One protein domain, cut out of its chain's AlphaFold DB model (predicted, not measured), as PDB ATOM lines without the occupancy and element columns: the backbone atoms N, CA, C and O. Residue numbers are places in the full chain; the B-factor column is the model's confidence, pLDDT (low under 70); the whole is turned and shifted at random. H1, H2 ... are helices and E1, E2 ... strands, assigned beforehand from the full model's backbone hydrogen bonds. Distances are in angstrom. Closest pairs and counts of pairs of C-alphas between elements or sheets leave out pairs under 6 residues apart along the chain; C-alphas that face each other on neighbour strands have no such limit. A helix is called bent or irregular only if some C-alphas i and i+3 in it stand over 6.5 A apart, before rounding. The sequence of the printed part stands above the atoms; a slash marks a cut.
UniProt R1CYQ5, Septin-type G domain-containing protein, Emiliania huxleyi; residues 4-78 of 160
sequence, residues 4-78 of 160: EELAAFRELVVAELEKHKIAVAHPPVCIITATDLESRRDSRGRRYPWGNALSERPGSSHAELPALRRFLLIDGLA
ATOM      1  N   GLU A   4      39.879 -14.363  23.351       92.06
ATOM      2  CA  GLU A   4      38.953 -13.576  22.525       92.06
ATOM      3  C   GLU A   4      39.297 -13.697  21.037       92.06
ATOM      4  O   GLU A   4      38.429 -13.983  20.215       92.06
ATOM      5  N   GLU A   5      40.585 -13.582  20.697       94.88
ATOM      6  CA  GLU A   5      41.068 -13.773  19.326       94.88
ATOM      7  C   GLU A   5      40.772 -15.185  18.812       94.88
ATOM      8  O   GLU A   5      40.414 -15.359  17.649       94.88
ATOM      9  N   LEU A   6      40.915 -16.207  19.664       92.31
ATOM     10  CA  LEU A   6      40.609 -17.590  19.292       92.31
ATOM     11  C   LEU A   6      39.116 -17.808  19.039       92.31
ATOM     12  O   LEU A   6      38.773 -18.543  18.113       92.31
ATOM     13  N   ALA A   7      38.245 -17.183  19.834       91.38
ATOM     14  CA  ALA A   7      36.802 -17.259  19.635       91.38
ATOM     15  C   ALA A   7      36.401 -16.624  18.293       91.38
ATOM     16  O   ALA A   7      35.795 -17.297  17.460       91.38
ATOM     17  N   ALA A   8      36.848 -15.391  18.037       95.25
ATOM     18  CA  ALA A   8      36.586 -14.698  16.775       95.25
ATOM     19  C   ALA A   8      37.152 -15.465  15.567       95.25
ATOM     20  O   ALA A   8      36.493 -15.623  14.541       95.25
ATOM     21  N   PHE A   9      38.367 -16.007  15.691       95.88
ATOM     22  CA  PHE A   9      38.980 -16.786  14.619       95.88
ATOM     23  C   PHE A   9      38.225 -18.087  14.330       95.88
ATOM     24  O   PHE A   9      38.088 -18.474  13.171       95.88
ATOM     25  N   ARG A  10      37.696 -18.755  15.359       95.00
ATOM     26  CA  ARG A  10      36.888 -19.966  15.180       95.00
ATOM     27  C   ARG A  10      35.631 -19.683  14.370       95.00
ATOM     28  O   ARG A  10      35.336 -20.448  13.456       95.00
ATOM     29  N   GLU A  11      34.925 -18.601  14.681       96.06
ATOM     30  CA  GLU A  11      33.724 -18.195  13.945       96.06
ATOM     31  C   GLU A  11      34.039 -17.919  12.472       96.06
ATOM     32  O   GLU A  11      33.344 -18.424  11.592       96.06
ATOM     33  N   LEU A  12      35.142 -17.216  12.193       97.62
ATOM     34  CA  LEU A  12      35.598 -16.965  10.823       97.62
ATOM     35  C   LEU A  12      35.904 -18.262  10.063       97.62
ATOM     36  O   LEU A  12      35.499 -18.415   8.912       97.62
ATOM     37  N   VAL A  13      36.597 -19.213  10.698       97.50
ATOM     38  CA  VAL A  13      36.920 -20.502  10.066       97.50
ATOM     39  C   VAL A  13      35.652 -21.307   9.790       97.50
ATOM     40  O   VAL A  13      35.522 -21.867   8.705       97.50
ATOM     41  N   VAL A  14      34.706 -21.359  10.734       97.31
ATOM     42  CA  VAL A  14      33.424 -22.055  10.533       97.31
ATOM     43  C   VAL A  14      32.648 -21.432   9.373       97.31
ATOM     44  O   VAL A  14      32.225 -22.160   8.476       97.31
ATOM     45  N   ALA A  15      32.547 -20.101   9.327       97.56
ATOM     46  CA  ALA A  15      31.860 -19.396   8.250       97.56
ATOM     47  C   ALA A  15      32.478 -19.685   6.870       97.56
ATOM     48  O   ALA A  15      31.756 -19.934   5.902       97.56
ATOM     49  N   GLU A  16      33.810 -19.704   6.759       98.00
ATOM     50  CA  GLU A  16      34.484 -20.031   5.494       98.00
ATOM     51  C   GLU A  16      34.320 -21.513   5.107       98.00
ATOM     52  O   GLU A  16      34.095 -21.821   3.934       98.00
ATOM     53  N   LEU A  17      34.353 -22.445   6.066       97.81
ATOM     54  CA  LEU A  17      34.092 -23.867   5.801       97.81
ATOM     55  C   LEU A  17      32.674 -24.091   5.254       97.81
ATOM     56  O   LEU A  17      32.497 -24.827   4.278       97.81
ATOM     57  N   GLU A  18      31.676 -23.424   5.836       97.19
ATOM     58  CA  GLU A  18      30.280 -23.488   5.394       97.19
ATOM     59  C   GLU A  18      30.089 -22.865   4.010       97.19
ATOM     60  O   GLU A  18      29.499 -23.486   3.120       97.19
ATOM     61  N   LYS A  19      30.655 -21.675   3.789       98.25
ATOM     62  CA  LYS A  19      30.634 -20.971   2.499       98.25
ATOM     63  C   LYS A  19      31.204 -21.825   1.366       98.25
ATOM     64  O   LYS A  19      30.654 -21.834   0.264       98.25
ATOM     65  N   HIS A  20      32.267 -22.579   1.636       98.19
ATOM     66  CA  HIS A  20      32.887 -23.488   0.672       98.19
ATOM     67  C   HIS A  20      32.279 -24.901   0.655       98.19
ATOM     68  O   HIS A  20      32.738 -25.745  -0.118       98.19
ATOM     69  N   LYS A  21      31.226 -25.163   1.446       97.38
ATOM     70  CA  LYS A  21      30.549 -26.469   1.565       97.38
ATOM     71  C   LYS A  21      31.517 -27.608   1.897       97.38
ATOM     72  O   LYS A  21      31.370 -28.730   1.406       97.38
ATOM     73  N   ILE A  22      32.523 -27.318   2.716       96.44
ATOM     74  CA  ILE A  22      33.502 -28.308   3.150       96.44
ATOM     75  C   ILE A  22      32.880 -29.089   4.304       96.44
ATOM     76  O   ILE A  22      32.648 -28.553   5.384       96.44
ATOM     77  N   ALA A  23      32.605 -30.371   4.074       93.00
ATOM     78  CA  ALA A  23      32.117 -31.256   5.121       93.00
ATOM     79  C   ALA A  23      33.244 -31.544   6.122       93.00
ATOM     80  O   ALA A  23      34.284 -32.096   5.758       93.00
ATOM     81  N   VAL A  24      33.029 -31.192   7.390       94.44
ATOM     82  CA  VAL A  24      33.987 -31.433   8.475       94.44
ATOM     83  C   VAL A  24      33.340 -32.319   9.532       94.44
ATOM     84  O   VAL A  24      32.176 -32.144   9.877       94.44
ATOM     85  N   ALA A  25      34.096 -33.286  10.049       91.69
ATOM     86  CA  ALA A  25      33.600 -34.236  11.046       91.69
ATOM     87  C   ALA A  25      33.466 -33.636  12.460       91.69
ATOM     88  O   ALA A  25      32.764 -34.196  13.299       91.69
ATOM     89  N   HIS A  26      34.159 -32.532  12.734       92.94
ATOM     90  CA  HIS A  26      34.169 -31.848  14.024       92.94
ATOM     91  C   HIS A  26      34.467 -30.356  13.811       92.94
ATOM     92  O   HIS A  26      35.264 -30.037  12.926       92.94
ATOM     93  N   PRO A  27      33.889 -29.436  14.604       91.50
ATOM     94  CA  PRO A  27      34.241 -28.020  14.530       91.50
ATOM     95  C   PRO A  27      35.736 -27.777  14.820       91.50
ATOM     96  O   PRO A  27      36.377 -28.591  15.496       91.50
ATOM     97  N   PRO A  28      36.320 -26.664  14.342       94.00
ATOM     98  CA  PRO A  28      37.711 -26.325  14.627       94.00
ATOM     99  C   PRO A  28      37.983 -26.265  16.136       94.00
ATOM    100  O   PRO A  28      37.274 -25.579  16.871       94.00
ATOM    101  N   VAL A  29      39.025 -26.973  16.581       92.44
ATOM    102  CA  VAL A  29      39.444 -27.037  17.989       92.44
ATOM    103  C   VAL A  29      40.773 -26.335  18.208       92.44
ATOM    104  O   VAL A  29      41.690 -26.428  17.388       92.44
ATOM    105  N   CYS A  30      40.901 -25.670  19.349       92.00
ATOM    106  CA  CYS A  30      42.129 -24.979  19.727       92.00
ATOM    107  C   CYS A  30      42.995 -25.899  20.587       92.00
ATOM    108  O   CYS A  30      42.693 -26.139  21.757       92.00
ATOM    109  N   ILE A  31      44.078 -26.428  20.017       92.12
ATOM    110  CA  ILE A  31      44.953 -27.378  20.709       92.12
ATOM    111  C   ILE A  31      46.330 -26.789  20.995       92.12
ATOM    112  O   ILE A  31      46.896 -26.039  20.204       92.12
ATOM    113  N   ILE A  32      46.892 -27.210  22.122       90.25
ATOM    114  CA  ILE A  32      48.301 -27.033  22.452       90.25
ATOM    115  C   ILE A  32      48.890 -28.432  22.532       90.25
ATOM    116  O   ILE A  32      48.385 -29.272  23.273       90.25
ATOM    117  N   THR A  33      49.942 -28.696  21.767       88.12
ATOM    118  CA  THR A  33      50.679 -29.957  21.843       88.12
ATOM    119  C   THR A  33      51.975 -29.745  22.611       88.12
ATOM    120  O   THR A  33      52.657 -28.728  22.474       88.12
ATOM    121  N   ALA A  34      52.292 -30.709  23.465       86.44
ATOM    122  CA  ALA A  34      53.531 -30.755  24.213       86.44
ATOM    123  C   ALA A  34      53.907 -32.220  24.413       86.44
ATOM    124  O   ALA A  34      53.067 -33.030  24.810       86.44
ATOM    125  N   THR A  35      55.155 -32.555  24.106       80.38
ATOM    126  CA  THR A  35      55.748 -33.869  24.386       80.38
ATOM    127  C   THR A  35      56.291 -33.947  25.803       80.38
ATOM    128  O   THR A  35      56.348 -35.029  26.384       80.38
ATOM    129  N   ASP A  36      56.653 -32.796  26.362       76.56
ATOM    130  CA  ASP A  36      57.356 -32.718  27.629       76.56
ATOM    131  C   ASP A  36      56.379 -32.938  28.786       76.56
ATOM    132  O   ASP A  36      55.325 -32.298  28.891       76.56
ATOM    133  N   LEU A  37      56.732 -33.885  29.653       69.44
ATOM    134  CA  LEU A  37      56.035 -34.122  30.908       69.44
ATOM    135  C   LEU A  37      56.434 -33.032  31.894       69.44
ATOM    136  O   LEU A  37      57.615 -32.860  32.202       69.44
ATOM    137  N   GLU A  38      55.451 -32.298  32.413       67.56
ATOM    138  CA  GLU A  38      55.746 -31.337  33.457       67.56
ATOM    139  C   GLU A  38      55.977 -32.073  34.784       67.56
ATOM    140  O   GLU A  38      55.057 -32.641  35.376       67.56
ATOM    141  N   SER A  39      57.229 -32.039  35.248       58.56
ATOM    142  CA  SER A  39      57.822 -32.869  36.312       58.56
ATOM    143  C   SER A  39      57.153 -32.838  37.694       58.56
ATOM    144  O   SER A  39      57.623 -33.507  38.609       58.56
ATOM    145  N   ARG A  40      56.080 -32.064  37.888       61.28
ATOM    146  CA  ARG A  40      55.386 -31.931  39.180       61.28
ATOM    147  C   ARG A  40      53.934 -32.406  39.193       61.28
ATOM    148  O   ARG A  40      53.378 -32.490  40.285       61.28
ATOM    149  N   ARG A  41      53.289 -32.644  38.044       64.06
ATOM    150  CA  ARG A  41      51.835 -32.925  38.000       64.06
ATOM    151  C   ARG A  41      51.387 -33.930  36.935       64.06
ATOM    152  O   ARG A  41      50.189 -34.012  36.691       64.06
ATOM    153  N   ASP A  42      52.311 -34.638  36.282       65.56
ATOM    154  CA  ASP A  42      52.018 -35.549  35.156       65.56
ATOM    155  C   ASP A  42      51.139 -34.922  34.059       65.56
ATOM    156  O   ASP A  42      50.479 -35.603  33.276       65.56
ATOM    157  N   SER A  43      51.124 -33.593  33.978       74.38
ATOM    158  CA  SER A  43      50.375 -32.854  32.977       74.38
ATOM    159  C   SER A  43      51.328 -32.431  31.877       74.38
ATOM    160  O   SER A  43      52.328 -31.762  32.139       74.38
ATOM    161  N   ARG A  44      51.010 -32.790  30.636       85.44
ATOM    162  CA  ARG A  44      51.723 -32.267  29.471       85.44
ATOM    163  C   ARG A  44      51.359 -30.798  29.262       85.44
ATOM    164  O   ARG A  44      50.224 -30.380  29.515       85.44
ATOM    165  N   GLY A  45      52.330 -30.003  28.830       87.38
ATOM    166  CA  GLY A  45      52.139 -28.578  28.584       87.38
ATOM    167  C   GLY A  45      53.403 -27.888  28.089       87.38
ATOM    168  O   GLY A  45      54.496 -28.443  28.150       87.38
ATOM    169  N   ARG A  46      53.250 -26.665  27.579       88.44
ATOM    170  CA  ARG A  46      54.374 -25.820  27.158       88.44
ATOM    171  C   ARG A  46      54.703 -24.823  28.261       88.44
ATOM    172  O   ARG A  46      53.810 -24.132  28.755       88.44
ATOM    173  N   ARG A  47      55.981 -24.738  28.628       88.06
ATOM    174  CA  ARG A  47      56.489 -23.761  29.594       88.06
ATOM    175  C   ARG A  47      56.912 -22.484  28.875       88.06
ATOM    176  O   ARG A  47      57.653 -22.538  27.897       88.06
ATOM    177  N   TYR A  48      56.469 -21.349  29.397       89.81
ATOM    178  CA  TYR A  48      56.845 -20.015  28.950       89.81
ATOM    179  C   TYR A  48      57.405 -19.208  30.131       89.81
ATOM    180  O   TYR A  48      57.101 -19.530  31.282       89.81
ATOM    181  N   PRO A  49      58.168 -18.127  29.884       93.62
ATOM    182  CA  PRO A  49      58.633 -17.235  30.952       93.62
ATOM    183  C   PRO A  49      57.500 -16.633  31.801       93.62
ATOM    184  O   PRO A  49      57.705 -16.319  32.967       93.62
ATOM    185  N   TRP A  50      56.302 -16.495  31.228       92.25
ATOM    186  CA  TRP A  50      55.117 -15.912  31.870       92.25
ATOM    187  C   TRP A  50      54.106 -16.947  32.394       92.25
ATOM    188  O   TRP A  50      53.024 -16.571  32.834       92.25
ATOM    189  N   GLY A  51      54.411 -18.248  32.337       89.00
ATOM    190  CA  GLY A  51      53.530 -19.297  32.857       89.00
ATOM    191  C   GLY A  51      53.517 -20.574  32.023       89.00
ATOM    192  O   GLY A  51      54.271 -20.732  31.066       89.00
ATOM    193  N   ASN A  52      52.628 -21.500  32.385       87.56
ATOM    194  CA  ASN A  52      52.534 -22.813  31.750       87.56
ATOM    195  C   ASN A  52      51.199 -22.980  31.022       87.56
ATOM    196  O   ASN A  52      50.131 -22.880  31.630       87.56
ATOM    197  N   ALA A  53      51.260 -23.321  29.736       88.62
ATOM    198  CA  ALA A  53      50.088 -23.668  28.947       88.62
ATOM    199  C   ALA A  53      49.897 -25.190  28.929       88.62
ATOM    200  O   ALA A  53      50.540 -25.921  28.176       88.62
ATOM    201  N   LEU A  54      49.025 -25.660  29.816       88.56
ATOM    202  CA  LEU A  54      48.673 -27.072  29.974       88.56
ATOM    203  C   LEU A  54      47.841 -27.575  28.788       88.56
ATOM    204  O   LEU A  54      46.851 -26.947  28.423       88.56
ATOM    205  N   SER A  55      48.221 -28.718  28.215       88.94
ATOM    206  CA  SER A  55      47.531 -29.306  27.064       88.94
ATOM    207  C   SER A  55      46.413 -30.265  27.466       88.94
ATOM    208  O   SER A  55      45.354 -30.261  26.851       88.94
ATOM    209  N   GLU A  56      46.621 -31.085  28.497       85.75
ATOM    210  CA  GLU A  56      45.724 -32.207  28.822       85.75
ATOM    211  C   GLU A  56      44.845 -31.978  30.064       85.75
ATOM    212  O   GLU A  56      44.083 -32.864  30.444       85.75
ATOM    213  N   ARG A  57      44.910 -30.803  30.710       83.62
ATOM    214  CA  ARG A  57      44.169 -30.561  31.959       83.62
ATOM    215  C   ARG A  57      42.658 -30.404  31.699       83.62
ATOM    216  O   ARG A  57      42.267 -29.415  31.069       83.62
ATOM    217  N   PRO A  58      41.797 -31.300  32.229       73.62
ATOM    218  CA  PRO A  58      40.347 -31.184  32.086       73.62
ATOM    219  C   PRO A  58      39.828 -29.910  32.758       73.62
ATOM    220  O   PRO A  58      40.274 -29.561  33.852       73.62
ATOM    221  N   GLY A  59      38.900 -29.210  32.104       72.50
ATOM    222  CA  GLY A  59      38.309 -27.971  32.627       72.50
ATOM    223  C   GLY A  59      39.236 -26.750  32.604       72.50
ATOM    224  O   GLY A  59      38.863 -25.708  33.132       72.50
ATOM    225  N   SER A  60      40.434 -26.851  32.012       75.75
ATOM    226  CA  SER A  60      41.264 -25.669  31.755       75.75
ATOM    227  C   SER A  60      40.826 -24.964  30.470       75.75
ATOM    228  O   SER A  60      40.466 -25.617  29.494       75.75
ATOM    229  N   SER A  61      40.905 -23.635  30.452       78.94
ATOM    230  CA  SER A  61      40.657 -22.803  29.265       78.94
ATOM    231  C   SER A  61      41.858 -22.737  28.308       78.94
ATOM    232  O   SER A  61      41.838 -21.976  27.347       78.94
ATOM    233  N   HIS A  62      42.928 -23.499  28.572       82.38
ATOM    234  CA  HIS A  62      44.186 -23.399  27.829       82.38
ATOM    235  C   HIS A  62      44.158 -24.150  26.494       82.38
ATOM    236  O   HIS A  62      44.759 -23.693  25.524       82.38
ATOM    237  N   ALA A  63      43.511 -25.317  26.449       88.19
ATOM    238  CA  ALA A  63      43.475 -26.165  25.266       88.19
ATOM    239  C   ALA A  63      42.270 -27.110  25.283       88.19
ATOM    240  O   ALA A  63      41.864 -27.628  26.321       88.19
ATOM    241  N   GLU A  64      41.766 -27.421  24.095       91.88
ATOM    242  CA  GLU A  64      40.651 -28.344  23.863       91.88
ATOM    243  C   GLU A  64      41.128 -29.746  23.460       91.88
ATOM    244  O   GLU A  64      40.365 -30.562  22.941       91.88
ATOM    245  N   LEU A  65      42.399 -30.065  23.716       92.00
ATOM    246  CA  LEU A  65      42.960 -31.382  23.419       92.00
ATOM    247  C   LEU A  65      42.183 -32.535  24.095       92.00
ATOM    248  O   LEU A  65      41.986 -33.555  23.430       92.00
ATOM    249  N   PRO A  66      41.675 -32.414  25.344       90.25
ATOM    250  CA  PRO A  66      40.830 -33.455  25.932       90.25
ATOM    251  C   PRO A  66      39.535 -33.697  25.147       90.25
ATOM    252  O   PRO A  66      39.134 -34.848  24.972       90.25
ATOM    253  N   ALA A  67      38.906 -32.632  24.637       90.56
ATOM    254  CA  ALA A  67      37.695 -32.731  23.825       90.56
ATOM    255  C   ALA A  67      37.991 -33.410  22.481       90.56
ATOM    256  O   ALA A  67      37.308 -34.366  22.113       90.56
ATOM    257  N   LEU A  68      39.076 -33.007  21.807       92.31
ATOM    258  CA  LEU A  68      39.518 -33.648  20.567       92.31
ATOM    259  C   LEU A  68      39.832 -35.135  20.773       92.31
ATOM    260  O   LEU A  68      39.412 -35.979  19.986       92.31
ATOM    261  N   ARG A  69      40.544 -35.486  21.850       92.25
ATOM    262  CA  ARG A  69      40.860 -36.881  22.181       92.25
ATOM    263  C   ARG A  69      39.593 -37.700  22.418       92.25
ATOM    264  O   ARG A  69      39.502 -38.824  21.928       92.25
ATOM    265  N   ARG A  70      38.624 -37.151  23.153       92.75
ATOM    266  CA  ARG A  70      37.335 -37.805  23.398       92.75
ATOM    267  C   ARG A  70      36.575 -38.038  22.093       92.75
ATOM    268  O   ARG A  70      36.096 -39.147  21.874       92.75
ATOM    269  N   PHE A  71      36.542 -37.049  21.203       94.50
ATOM    270  CA  PHE A  71      35.957 -37.203  19.875       94.50
ATOM    271  C   PHE A  71      36.657 -38.308  19.067       94.50
ATOM    272  O   PHE A  71      36.001 -39.215  18.567       94.50
ATOM    273  N   LEU A  72      37.988 -38.292  18.981       94.56
ATOM    274  CA  LEU A  72      38.734 -39.245  18.154       94.56
ATOM    275  C   LEU A  72      38.697 -40.685  18.678       94.56
ATOM    276  O   LEU A  72      38.761 -41.619  17.883       94.56
ATOM    277  N   LEU A  73      38.636 -40.878  19.998       94.56
ATOM    278  CA  LEU A  73      38.771 -42.204  20.611       94.56
ATOM    279  C   LEU A  73      37.453 -42.806  21.090       94.56
ATOM    280  O   LEU A  73      37.361 -44.028  21.181       94.56
ATOM    281  N   ILE A  74      36.463 -41.976  21.424       94.00
ATOM    282  CA  ILE A  74      35.225 -42.419  22.068       94.00
ATOM    283  C   ILE A  74      34.032 -42.068  21.184       94.00
ATOM    284  O   ILE A  74      33.457 -42.948  20.550       94.00
ATOM    285  N   ASP A  75      33.693 -40.782  21.094       93.69
ATOM    286  CA  ASP A  75      32.377 -40.360  20.603       93.69
ATOM    287  C   ASP A  75      32.287 -40.381  19.063       93.69
ATOM    288  O   ASP A  75      31.276 -40.778  18.488       93.69
ATOM    289  N   GLY A  76      33.358 -39.984  18.372       92.62
ATOM    290  CA  GLY A  76      33.409 -39.824  16.914       92.62
ATOM    291  C   GLY A  76      34.064 -40.980  16.158       92.62
ATOM    292  O   GLY A  76      34.068 -40.995  14.928       92.62
ATOM    293  N   LEU A  77      34.620 -41.983  16.843       94.69
ATOM    294  CA  LEU A  77      35.399 -43.033  16.175       94.69
ATOM    295  C   LEU A  77      34.551 -43.865  15.196       94.69
ATOM    296  O   LEU A  77      35.015 -44.226  14.112       94.69
ATOM    297  N   ALA A  78      33.308 -44.174  15.570       94.50
ATOM    298  CA  ALA A  78      32.407 -44.968  14.738       94.50
ATOM    299  C   ALA A  78      32.000 -44.224  13.457       94.50
ATOM    300  O   ALA A  78      32.064 -44.801  12.370       94.50
TER     301      ALA A  78
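Overview. This is residues 4 to 78 of the 160 residues of the protein "Septin-type G domain-containing protein" of Emiliania huxleyi (UniProt R1CYQ5). This is a loose, drawn-out assembly with a small two-stranded hairpin, E1 and E2, towards one end of the long axis and two separate helices, H1 and H2, towards the other. A long link, residues 20 to 42, runs from the far end of H1 through the space between the two helices and on past the hairpin before it turns back into E1. The printed part has 75 residues, with two named helices and two named strands in the order H1, E1, E2, H2; the sheet has the order E1 - E2 and is antiparallel. The class is mixed, helices and strands, with under half of the residues in named elements. The whole is loose, with a radius of gyration of the C-alphas of 14.7 A and spans of 45 by 32 by 19 A.

Arrangement. The printed part begins with H1, residues 4 to 19, which is apart from H2, residues 65 to 75. E1, residues 43 to 48, and E2, residues 51 to 54, are antiparallel neighbours and form a hairpin, with 147 degrees between their N-to-C directions. C-alphas 45 and 54 face each other at 4.0 A. N 46 and O 53 are within hydrogen-bond range at 2.9 A, and so are N 48 and O 51 at 2.8 A. Residues 37 to 38 form a short antiparallel pairing with residues 43 to 44 of E1. H1 is also apart from E2, and H2 is apart from E1. In H1 every O i to N i+4 pair is within hydrogen-bond range; in H2 it is 6 of 7.

Along the chain. H1 begins at C-alpha 4 at (38.953, -13.576, 22.525) and ends at C-alpha 19 at (30.634, -20.971, 2.499), a length of 22.9 A. E1 is 14.9 A long from Ser 43 to Tyr 48. E2 is 9.6 A long from Gly 51 to Leu 54. H2 measures 14.2 A from Leu 65 to Asp 75, whose C-alpha is at (32.377, -40.360, 20.603). H2 is irregular, but only just: C-alphas 72 and 75 are 6.9 A apart.

Size, cuts and confidence. The two C-alphas farthest apart are those of Lys 19 and Arg 40, at 45.6 A. The C-alphas of Glu 4 and Ala 78, the first and last printed, are 33.0 A apart. The link from H1 to E1 is long, with 23 residues; the one from E1 to E2 is tight, with 2, and the one from E2 to H2 is short, with 10. The printed part has no cut. Its mean pLDDT is 88.6, and residues 37 to 42 are under 70.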